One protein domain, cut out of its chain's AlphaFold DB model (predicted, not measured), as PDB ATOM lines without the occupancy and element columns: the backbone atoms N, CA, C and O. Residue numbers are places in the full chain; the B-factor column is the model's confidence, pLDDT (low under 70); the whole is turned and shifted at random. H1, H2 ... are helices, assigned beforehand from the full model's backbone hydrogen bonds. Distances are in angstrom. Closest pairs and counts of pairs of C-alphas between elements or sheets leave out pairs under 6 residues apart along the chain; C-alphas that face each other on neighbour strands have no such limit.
ATOM      1  N   ARG A  99     148.694 169.763 142.527       61.78
ATOM      2  CA  ARG A  99     148.147 171.128 142.489       61.78
ATOM      3  C   ARG A  99     149.069 172.181 141.863       61.78
ATOM      4  O   ARG A  99     148.579 173.052 141.165       61.78
ATOM      5  N   TYR A 100     150.382 172.117 142.100       65.88
ATOM      6  CA  TYR A 100     151.336 173.025 141.451       65.88
ATOM      7  C   TYR A 100     151.439 172.715 139.953       65.88
ATOM      8  O   TYR A 100     151.461 173.628 139.142       65.88
ATOM      9  N   LEU A 101     151.454 171.430 139.580       66.12
ATOM     10  CA  LEU A 101     151.456 171.021 138.170       66.12
ATOM     11  C   LEU A 101     150.133 171.350 137.466       66.12
ATOM     12  O   LEU A 101     150.150 171.710 136.295       66.12
ATOM     13  N   GLU A 102     149.003 171.236 138.164       65.31
ATOM     14  CA  GLU A 102     147.684 171.636 137.665       65.31
ATOM     15  C   GLU A 102     147.625 173.149 137.426       65.31
ATOM     16  O   GLU A 102     147.310 173.554 136.311       65.31
ATOM     17  N   ALA A 103     148.048 173.965 138.397       66.69
ATOM     18  CA  ALA A 103     148.121 175.420 138.241       66.69
ATOM     19  C   ALA A 103     149.069 175.836 137.104       66.69
ATOM     20  O   ALA A 103     148.736 176.687 136.290       66.69
ATOM     21  N   LEU A 104     150.229 175.183 136.985       66.88
ATOM     22  CA  LEU A 104     151.189 175.475 135.919       66.88
ATOM     23  C   LEU A 104     150.656 175.070 134.535       66.88
ATOM     24  O   LEU A 104     150.974 175.715 133.541       66.88
ATOM     25  N   ARG A 105     149.819 174.028 134.455       69.81
ATOM     26  CA  ARG A 105     149.136 173.636 133.215       69.81
ATOM     27  C   ARG A 105     148.035 174.623 132.831       69.81
ATOM     28  O   ARG A 105     147.873 174.895 131.647       69.81
ATOM     29  N   GLU A 106     147.287 175.131 133.805       70.62
ATOM     30  CA  GLU A 106     146.279 176.176 133.586       70.62
ATOM     31  C   GLU A 106     146.935 177.477 133.110       70.62
ATOM     32  O   GLU A 106     146.509 178.036 132.103       70.62
ATOM     33  N   ASP A 107     148.040 177.885 133.738       68.50
ATOM     34  CA  ASP A 107     148.828 179.037 133.295       68.50
ATOM     35  C   ASP A 107     149.357 178.848 131.865       68.50
ATOM     36  O   ASP A 107     149.267 179.764 131.052       68.50
ATOM     37  N   LEU A 108     149.881 177.664 131.520       69.38
ATOM     38  CA  LEU A 108     150.353 177.365 130.160       69.38
ATOM     39  C   LEU A 108     149.227 177.392 129.115       69.38
ATOM     40  O   LEU A 108     149.438 177.920 128.028       69.38
ATOM     41  N   ALA A 109     148.034 176.890 129.439       69.88
ATOM     42  CA  ALA A 109     146.889 176.948 128.530       69.88
ATOM     43  C   ALA A 109     146.462 178.399 128.238       69.88
ATOM     44  O   ALA A 109     146.156 178.738 127.096       69.88
ATOM     45  N   LEU A 110     146.515 179.275 129.248       72.56
ATOM     46  CA  LEU A 110     146.270 180.710 129.069       72.56
ATOM     47  C   LEU A 110     147.328 181.365 128.168       72.56
ATOM     48  O   LEU A 110     147.004 182.256 127.382       72.56
ATOM     49  N   TRP A 111     148.585 180.922 128.251       69.75
ATOM     50  CA  TRP A 111     149.636 181.372 127.335       69.75
ATOM     51  C   TRP A 111     149.393 180.914 125.898       69.75
ATOM     52  O   TRP A 111     149.593 181.714 124.985       69.75
ATOM     53  N   ASP A 112     148.932 179.681 125.689       70.62
ATOM     54  CA  ASP A 112     148.614 179.161 124.355       70.62
ATOM     55  C   ASP A 112     147.463 179.948 123.701       70.62
ATOM     56  O   ASP A 112     147.558 180.338 122.535       70.62
ATOM     57  N   GLU A 113     146.406 180.269 124.453       74.62
ATOM     58  CA  GLU A 113     145.298 181.107 123.970       74.62
ATOM     59  C   GLU A 113     145.754 182.533 123.630       74.62
ATOM     60  O   GLU A 113     145.377 183.090 122.593       74.62
ATOM     61  N   LEU A 114     146.608 183.121 124.473       71.75
ATOM     62  CA  LEU A 114     147.154 184.459 124.251       71.75
ATOM     63  C   LEU A 114     148.067 184.491 123.017       71.75
ATOM     64  O   LEU A 114     147.994 185.427 122.222       71.75
ATOM     65  N   LEU A 115     148.882 183.454 122.812       67.19
ATOM     66  CA  LEU A 115     149.733 183.310 121.632       67.19
ATOM     67  C   LEU A 115     148.914 183.177 120.344       67.19
ATOM     68  O   LEU A 115     149.262 183.808 119.346       67.19
ATOM     69  N   LEU A 116     147.818 182.416 120.362       71.62
ATOM     70  CA  LEU A 116     146.916 182.293 119.212       71.62
ATOM     71  C   LEU A 116     146.244 183.630 118.875       71.62
ATOM     72  O   LEU A 116     146.261 184.048 117.717       71.62
ATOM     73  N   ALA A 117     145.735 184.348 119.880       73.31
ATOM     74  CA  ALA A 117     145.107 185.652 119.679       73.31
ATOM     75  C   ALA A 117     146.088 186.701 119.120       73.31
ATOM     76  O   ALA A 117     145.730 187.519 118.268       73.31
ATOM     77  N   GLU A 118     147.342 186.686 119.574       69.50
ATOM     78  CA  GLU A 118     148.372 187.589 119.055       69.50
ATOM     79  C   GLU A 118     148.884 187.155 117.665       69.50
ATOM     80  O   GLU A 118     149.197 188.010 116.834       69.50
ATOM     81  N   ALA A 119     148.874 185.855 117.343       65.44
ATOM     82  CA  ALA A 119     149.154 185.350 115.994       65.44
ATOM     83  C   ALA A 119     148.089 185.781 114.965       65.44
ATOM     84  O   ALA A 119     148.425 186.164 113.843       65.44
ATOM     85  N   GLU A 120     146.810 185.797 115.342       66.88
ATOM     86  CA  GLU A 120     145.730 186.336 114.501       66.88
ATOM     87  C   GLU A 120     145.871 187.854 114.282       66.88
ATOM     88  O   GLU A 120     145.657 188.378 113.182       66.88
ATOM     89  N   ARG A 121     146.310 188.592 115.308       68.19
ATOM     90  CA  ARG A 121     146.611 190.030 115.191       68.19
ATOM     91  C   ARG A 121     147.809 190.309 114.290       68.19
ATOM     92  O   ARG A 121     147.778 191.265 113.514       68.19
ATOM     93  N   LEU A 122     148.837 189.463 114.335       66.31
ATOM     94  CA  LEU A 122     149.967 189.517 113.406       66.31
ATOM     95  C   LEU A 122     149.519 189.364 111.947       66.31
ATOM     96  O   LEU A 122     149.990 190.116 111.093       66.31
ATOM     97  N   GLN A 123     148.580 188.454 111.659       66.38
ATOM     98  CA  GLN A 123     148.044 188.271 110.302       66.38
ATOM     99  C   GLN A 123     147.301 189.509 109.779       66.38
ATOM    100  O   GLN A 123     147.332 189.784 108.582       66.38
ATOM    101  N   THR A 124     146.648 190.270 110.659       67.50
ATOM    102  CA  THR A 124     145.812 191.420 110.270       67.50
ATOM    103  C   THR A 124     146.568 192.749 110.212       67.50
ATOM    104  O   THR A 124     146.231 193.598 109.388       67.50
ATOM    105  N   ARG A 125     147.585 192.957 111.060       68.62
ATOM    106  CA  ARG A 125     148.327 194.233 111.180       68.62
ATOM    107  C   ARG A 125     149.738 194.212 110.593       68.62
ATOM    108  O   ARG A 125     150.340 195.273 110.429       68.62
ATOM    109  N   GLY A 126     150.258 193.029 110.275       73.31
ATOM    110  CA  GLY A 126     151.628 192.845 109.815       73.31
ATOM    111  C   GLY A 126     152.661 192.916 110.947       73.31
ATOM    112  O   GLY A 126     152.463 193.546 111.988       73.31
ATOM    113  N   LEU A 127     153.798 192.256 110.718       75.38
ATOM    114  CA  LEU A 127     154.875 192.053 111.694       75.38
ATOM    115  C   LEU A 127     155.434 193.363 112.275       75.38
ATOM    116  O   LEU A 127     155.653 193.470 113.479       75.38
ATOM    117  N   GLU A 128     155.645 194.373 111.429       77.69
ATOM    118  CA  GLU A 128     156.224 195.654 111.848       77.69
ATOM    119  C   GLU A 128     155.292 196.428 112.793       77.69
ATOM    120  O   GLU A 128     155.741 196.979 113.799       77.69
ATOM    121  N   GLY A 129     153.986 196.431 112.505       79.00
ATOM    122  CA  GLY A 129     152.983 197.065 113.363       79.00
ATOM    123  C   GLY A 129     152.906 196.390 114.729       79.00
ATOM    124  O   GLY A 129     152.891 197.062 115.758       79.00
ATOM    125  N   PHE A 130     152.955 195.061 114.739       79.81
ATOM    126  CA  PHE A 130     152.933 194.272 115.962       79.81
ATOM    127  C   PHE A 130     154.166 194.512 116.853       79.81
ATOM    128  O   PHE A 130     154.032 194.767 118.051       79.81
ATOM    129  N   LEU A 131     155.375 194.509 116.278       79.12
ATOM    130  CA  LEU A 131     156.605 194.781 117.034       79.12
ATOM    131  C   LEU A 131     156.632 196.205 117.608       79.12
ATOM    132  O   LEU A 131     157.085 196.400 118.738       79.12
ATOM    133  N   ARG A 132     156.098 197.195 116.879       82.81
ATOM    134  CA  ARG A 132     155.960 198.570 117.388       82.81
ATOM    135  C   ARG A 132     155.036 198.658 118.598       82.81
ATOM    136  O   ARG A 132     155.331 199.411 119.520       82.81
ATOM    137  N   GLU A 133     153.956 197.882 118.637       84.38
ATOM    138  CA  GLU A 133     153.053 197.847 119.794       84.38
ATOM    139  C   GLU A 133     153.713 197.209 121.021       84.38
ATOM    140  O   GLU A 133     153.598 197.737 122.130       84.38
ATOM    141  N   LEU A 134     154.455 196.114 120.836       83.19
ATOM    142  CA  LEU A 134     155.231 195.505 121.919       83.19
ATOM    143  C   LEU A 134     156.327 196.444 122.435       83.19
ATOM    144  O   LEU A 134     156.548 196.543 123.644       83.19
ATOM    145  N   TRP A 135     156.989 197.170 121.532       83.56
ATOM    146  CA  TRP A 135     157.950 198.207 121.895       83.56
ATOM    147  C   TRP A 135     157.291 199.328 122.705       83.56
ATOM    148  O   TRP A 135     157.767 199.647 123.792       83.56
ATOM    149  N   ALA A 136     156.155 199.860 122.247       85.56
ATOM    150  CA  ALA A 136     155.431 200.927 122.933       85.56
ATOM    151  C   ALA A 136     155.001 200.529 124.356       85.56
ATOM    152  O   ALA A 136     155.121 201.333 125.280       85.56
ATOM    153  N   LYS A 137     154.568 199.276 124.562       84.81
ATOM    154  CA  LYS A 137     154.235 198.745 125.897       84.81
ATOM    155  C   LYS A 137     155.447 198.742 126.836       84.81
ATOM    156  O   LYS A 137     155.319 199.119 127.999       84.81
ATOM    157  N   ARG A 138     156.628 198.360 126.341       84.31
ATOM    158  CA  ARG A 138     157.875 198.376 127.128       84.31
ATOM    159  C   ARG A 138     158.374 199.787 127.396       84.31
ATOM    160  O   ARG A 138     158.798 200.079 128.508       84.31
ATOM    161  N   GLU A 139     158.304 200.658 126.399       86.25
ATOM    162  CA  GLU A 139     158.716 202.052 126.530       86.25
ATOM    163  C   GLU A 139     157.831 202.798 127.536       86.25
ATOM    164  O   GLU A 139     158.346 203.519 128.389       86.25
ATOM    165  N   ALA A 140     156.515 202.570 127.507       84.81
ATOM    166  CA  ALA A 140     155.591 203.111 128.498       84.81
ATOM    167  C   ALA A 140     155.924 202.606 129.910       84.81
ATOM    168  O   ALA A 140     156.100 203.410 130.821       84.81
ATOM    169  N   ALA A 141     156.102 201.294 130.086       84.56
ATOM    170  CA  ALA A 141     156.493 200.713 131.371       84.56
ATOM    171  C   ALA A 141     157.836 201.254 131.894       84.56
ATOM    172  O   ALA A 141     157.980 201.512 133.087       84.56
ATOM    173  N   PHE A 142     158.809 201.478 131.008       81.38
ATOM    174  CA  PHE A 142     160.096 202.070 131.367       81.38
ATOM    175  C   PHE A 142     159.960 203.534 131.809       81.38
ATOM    176  O   PHE A 142     160.599 203.942 132.776       81.38
ATOM    177  N   ARG A 143     159.091 204.315 131.156       85.94
ATOM    178  CA  ARG A 143     158.780 205.692 131.572       85.94
ATOM    179  C   ARG A 143     158.083 205.733 132.935       85.94
ATOM    180  O   ARG A 143     158.467 206.549 133.766       85.94
ATOM    181  N   HIS A 144     157.134 204.830 133.192       85.50
ATOM    182  CA  HIS A 144     156.489 204.698 134.506       85.50
ATOM    183  C   HIS A 144     157.498 204.329 135.601       85.50
ATOM    184  O   HIS A 144     157.521 204.961 136.656       85.50
ATOM    185  N   TRP A 145     158.413 203.396 135.319       82.81
ATOM    186  CA  TRP A 145     159.503 203.051 136.234       82.81
ATOM    187  C   TRP A 145     160.406 204.253 136.553       82.81
ATOM    188  O   TRP A 145     160.730 204.493 137.714       82.81
ATOM    189  N   GLN A 146     160.784 205.038 135.539       84.44
ATOM    190  CA  GLN A 146     161.580 206.257 135.728       84.44
ATOM    191  C   GLN A 146     160.841 207.338 136.527       84.44
ATOM    192  O   GLN A 146     161.481 208.101 137.249       84.44
ATOM    193  N   ALA A 147     159.515 207.399 136.412       87.81
ATOM    194  CA  ALA A 147     158.659 208.304 137.174       87.81
ATOM    195  C   ALA A 147     158.390 207.829 138.618       87.81
ATOM    196  O   ALA A 147     157.810 208.578 139.402       87.81
ATOM    197  N   GLY A 148     158.826 206.617 138.988       82.44
ATOM    198  CA  GLY A 148     158.570 206.024 140.303       82.44
ATOM    199  C   GLY A 148     157.136 205.516 140.489       82.44
ATOM    200  O   GLY A 148     156.695 205.350 141.623       82.44
ATOM    201  N   GLU A 149     156.410 205.299 139.393       84.81
ATOM    202  CA  GLU A 149     155.044 204.776 139.386       84.81
ATOM    203  C   GLU A 149     155.036 203.238 139.345       84.81
ATOM    204  O   GLU A 149     156.020 202.602 138.955       84.81
ATOM    205  N   ASP A 150     153.912 202.631 139.740       81.06
ATOM    206  CA  ASP A 150     153.746 201.177 139.688       81.06
ATOM    207  C   ASP A 150     153.786 200.671 138.239       81.06
ATOM    208  O   ASP A 150     153.055 201.133 137.361       81.06
ATOM    209  N   VAL A 151     154.643 199.680 137.997       81.81
ATOM    210  CA  VAL A 151     154.838 199.071 136.679       81.81
ATOM    211  C   VAL A 151     154.106 197.738 136.627       81.81
ATOM    212  O   VAL A 151     154.355 196.848 137.440       81.81
ATOM    213  N   ASP A 152     153.262 197.554 135.613       80.81
ATOM    214  CA  ASP A 152     152.672 196.249 135.325       80.81
ATOM    215  C   ASP A 152     153.707 195.315 134.670       80.81
ATOM    216  O   ASP A 152     153.813 195.172 133.445       80.81
ATOM    217  N   PHE A 153     154.492 194.656 135.521       75.88
ATOM    218  CA  PHE A 153     155.503 193.689 135.106       75.88
ATOM    219  C   PHE A 153     154.919 192.471 134.382       75.88
ATOM    220  O   PHE A 153     155.640 191.841 133.603       75.88
ATOM    221  N   ALA A 154     153.640 192.137 134.589       73.75
ATOM    222  CA  ALA A 154     153.007 191.041 133.866       73.75
ATOM    223  C   ALA A 154     152.876 191.402 132.383       73.75
ATOM    224  O   ALA A 154     153.311 190.628 131.531       73.75
ATOM    225  N   THR A 155     152.402 192.613 132.081       76.31
ATOM    226  CA  THR A 155     152.301 193.120 130.706       76.31
ATOM    227  C   THR A 155     153.668 193.239 130.025       76.31
ATOM    228  O   THR A 155     153.812 192.850 128.862       76.31
ATOM    229  N   VAL A 156     154.701 193.708 130.737       78.00
ATOM    230  CA  VAL A 156     156.075 193.795 130.196       78.00
ATOM    231  C   VAL A 156     156.640 192.413 129.878       78.00
ATOM    232  O   VAL A 156     157.203 192.202 128.802       78.00
ATOM    233  N   ARG A 157     156.472 191.458 130.799       77.00
ATOM    234  CA  ARG A 157     156.910 190.073 130.612       77.00
ATOM    235  C   ARG A 157     156.220 189.444 129.405       77.00
ATOM    236  O   ARG A 157     156.899 188.848 128.577       77.00
ATOM    237  N   THR A 158     154.906 189.611 129.273       77.69
ATOM    238  CA  THR A 158     154.143 189.118 128.119       77.69
ATOM    239  C   THR A 158     154.659 189.713 126.813       77.69
ATOM    240  O   THR A 158     154.886 188.971 125.862       77.69
ATOM    241  N   ALA A 159     154.938 191.019 126.768       79.12
ATOM    242  CA  ALA A 159     155.482 191.651 125.569       79.12
ATOM    243  C   ALA A 159     156.857 191.089 125.165       79.12
ATOM    244  O   ALA A 159     157.089 190.828 123.987       79.12
ATOM    245  N   LEU A 160     157.746 190.854 126.133       80.44
ATOM    246  CA  LEU A 160     159.068 190.267 125.886       80.44
ATOM    247  C   LEU A 160     158.987 188.812 125.415       80.44
ATOM    248  O   LEU A 160     159.708 188.424 124.500       80.44
ATOM    249  N   VAL A 161     158.114 188.008 126.025       80.56
ATOM    250  CA  VAL A 161     157.925 186.601 125.642       80.56
ATOM    251  C   VAL A 161     157.383 186.495 124.217       80.56
ATOM    252  O   VAL A 161     157.878 185.681 123.445       80.56
ATOM    253  N   LEU A 162     156.421 187.345 123.841       78.44
ATOM    254  CA  LEU A 162     155.873 187.385 122.482       78.44
ATOM    255  C   LEU A 162     156.912 187.829 121.450       78.44
ATOM    256  O   LEU A 162     157.022 187.226 120.385       78.44
ATOM    257  N   GLU A 163     157.702 188.854 121.765       80.94
ATOM    258  CA  GLU A 163     158.800 189.289 120.902       80.94
ATOM    259  C   GLU A 163     159.829 188.169 120.715       80.94
ATOM    260  O   GLU A 163     160.234 187.889 119.588       80.94
ATOM    261  N   TRP A 164     160.210 187.481 121.794       80.44
ATOM    262  CA  TRP A 164     161.136 186.356 121.722       80.44
ATOM    263  C   TRP A 164     160.569 185.188 120.911       80.44
ATOM    264  O   TRP A 164     161.261 184.657 120.046       80.44
ATOM    265  N   ALA A 165     159.296 184.837 121.105       76.06
ATOM    266  CA  ALA A 165     158.623 183.803 120.321       76.06
ATOM    267  C   ALA A 165     158.649 184.133 118.817       76.06
ATOM    268  O   ALA A 165     158.966 183.272 117.996       76.06
ATOM    269  N   ILE A 166     158.416 185.393 118.450       75.69
ATOM    270  CA  ILE A 166     158.491 185.854 117.057       75.69
ATOM    271  C   ILE A 166     159.916 185.787 116.518       75.69
ATOM    272  O   ILE A 166     160.106 185.307 115.403       75.69
ATOM    273  N   TRP A 167     160.916 186.218 117.288       75.19
ATOM    274  CA  TRP A 167     162.317 186.097 116.881       75.19
ATOM    275  C   TRP A 167     162.710 184.643 116.649       75.19
ATOM    276  O   TRP A 167     163.255 184.332 115.596       75.19
ATOM    277  N   THR A 168     162.352 183.735 117.561       76.25
ATOM    278  CA  THR A 168     162.627 182.302 117.384       76.25
ATOM    279  C   THR A 168     161.902 181.711 116.172       76.25
ATOM    280  O   THR A 168     162.468 180.881 115.465       76.25
ATOM    281  N   TRP A 169     160.680 182.165 115.874       70.31
ATOM    282  CA  TRP A 169     159.945 181.756 114.678       70.31
ATOM    283  C   TRP A 169     160.585 182.285 113.388       70.31
ATOM    284  O   TRP A 169     160.725 181.532 112.425       70.31
ATOM    285  N   LEU A 170     161.021 183.548 113.366       70.94
ATOM    286  CA  LEU A 170     161.743 184.133 112.233       70.94
ATOM    287  C   LEU A 170     163.092 183.444 112.015       70.94
ATOM    288  O   LEU A 170     163.428 183.141 110.877       70.94
ATOM    289  N   GLU A 171     163.837 183.148 113.080       73.06
ATOM    290  CA  GLU A 171     165.098 182.400 113.008       73.06
ATOM    291  C   GLU A 171     164.884 180.969 112.499       73.06
ATOM    292  O   GLU A 171     165.642 180.497 111.654       73.06
ATOM    293  N   ALA A 172     163.824 180.288 112.944       65.75
ATOM    294  CA  ALA A 172     163.472 178.953 112.460       65.75
ATOM    295  C   ALA A 172     162.943 178.959 111.010       65.75
ATOM    296  O   ALA A 172     163.139 177.991 110.271       65.75
ATOM    297  N   GLY A 173     162.272 180.038 110.597       56.78
ATOM    298  CA  GLY A 173     161.772 180.252 109.237       56.78
ATOM    299  C   GLY A 173     162.839 180.746 108.254       56.78
ATOM    300  O   GLY A 173     162.721 180.509 107.051       56.78
ATOM    301  N   TRP A 174     163.905 181.385 108.742       48.75
ATOM    302  CA  TRP A 174     165.029 181.851 107.936       48.75
ATOM    303  C   TRP A 174     165.987 180.695 107.645       48.75
ATOM    304  O   TRP A 174     167.063 180.561 108.218       48.75
TER     305      TRP A 174
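This is residues 99 to 174 of the 180 residues of an uncharacterized protein of Thermus thermophilus JL-18 (UniProt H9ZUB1). H2 and H3 fold back on each other as a helical hairpin, and the longest helix, H1, makes a corner with the start of H2 and crosses steeply near H3, closest at Leu 115 and Leu 162, without clearly touching either helix. Residues 99 to 110 of H1 and residues 167 to 174, of which 167 to 173 belong to H3, stick out as free arms. The printed part has 76 residues with three named helices, H1, H2, H3 in order, and no named strand: all helix. It is loose, with a radius of gyration of the C-alphas of 14.5 A and spans of 39 by 36 by 21 A.

H1, residues 99 to 125, runs 38.9 A from C-alpha 99 at (148.147, 171.128, 142.489). H2, residues 127 to 147, measures 30.5 A. H3, residues 153 to 173, measures 29.8 A and ends at C-alpha 173 (161.772, 180.252, 109.237).

H1 is close to but not clearly touching H2, at a steep tilt of 59 degrees, opposite ways; the closest C-alphas, of Leu 122 and Phe 130, are 6.2 A apart. H1 is likewise close to but not clearly touching H3, at 65 degrees, a steep tilt, the same way; the closest C-alphas, of Leu 115 and Leu 162, are 7.4 A apart. H2 and H3 form a hairpin and touch, H3 with residues 155 to 163 alone, at a shallow tilt of 31 degrees, opposite ways; the closest C-alphas, of Leu 134 and Ala 159, are 5.3 A apart. In H1, H2 and H3 every O i to N i+4 pair is within hydrogen-bond range.

The farthest C-alphas, of Gly 148 and Trp 174, are 40.9 A apart. The printed part has no cut, and both links are tight. Mean pLDDT of the printed part is 75.1; 23 residues are under 70, among them 99 to 105, 118 to 125 and 172 to 174.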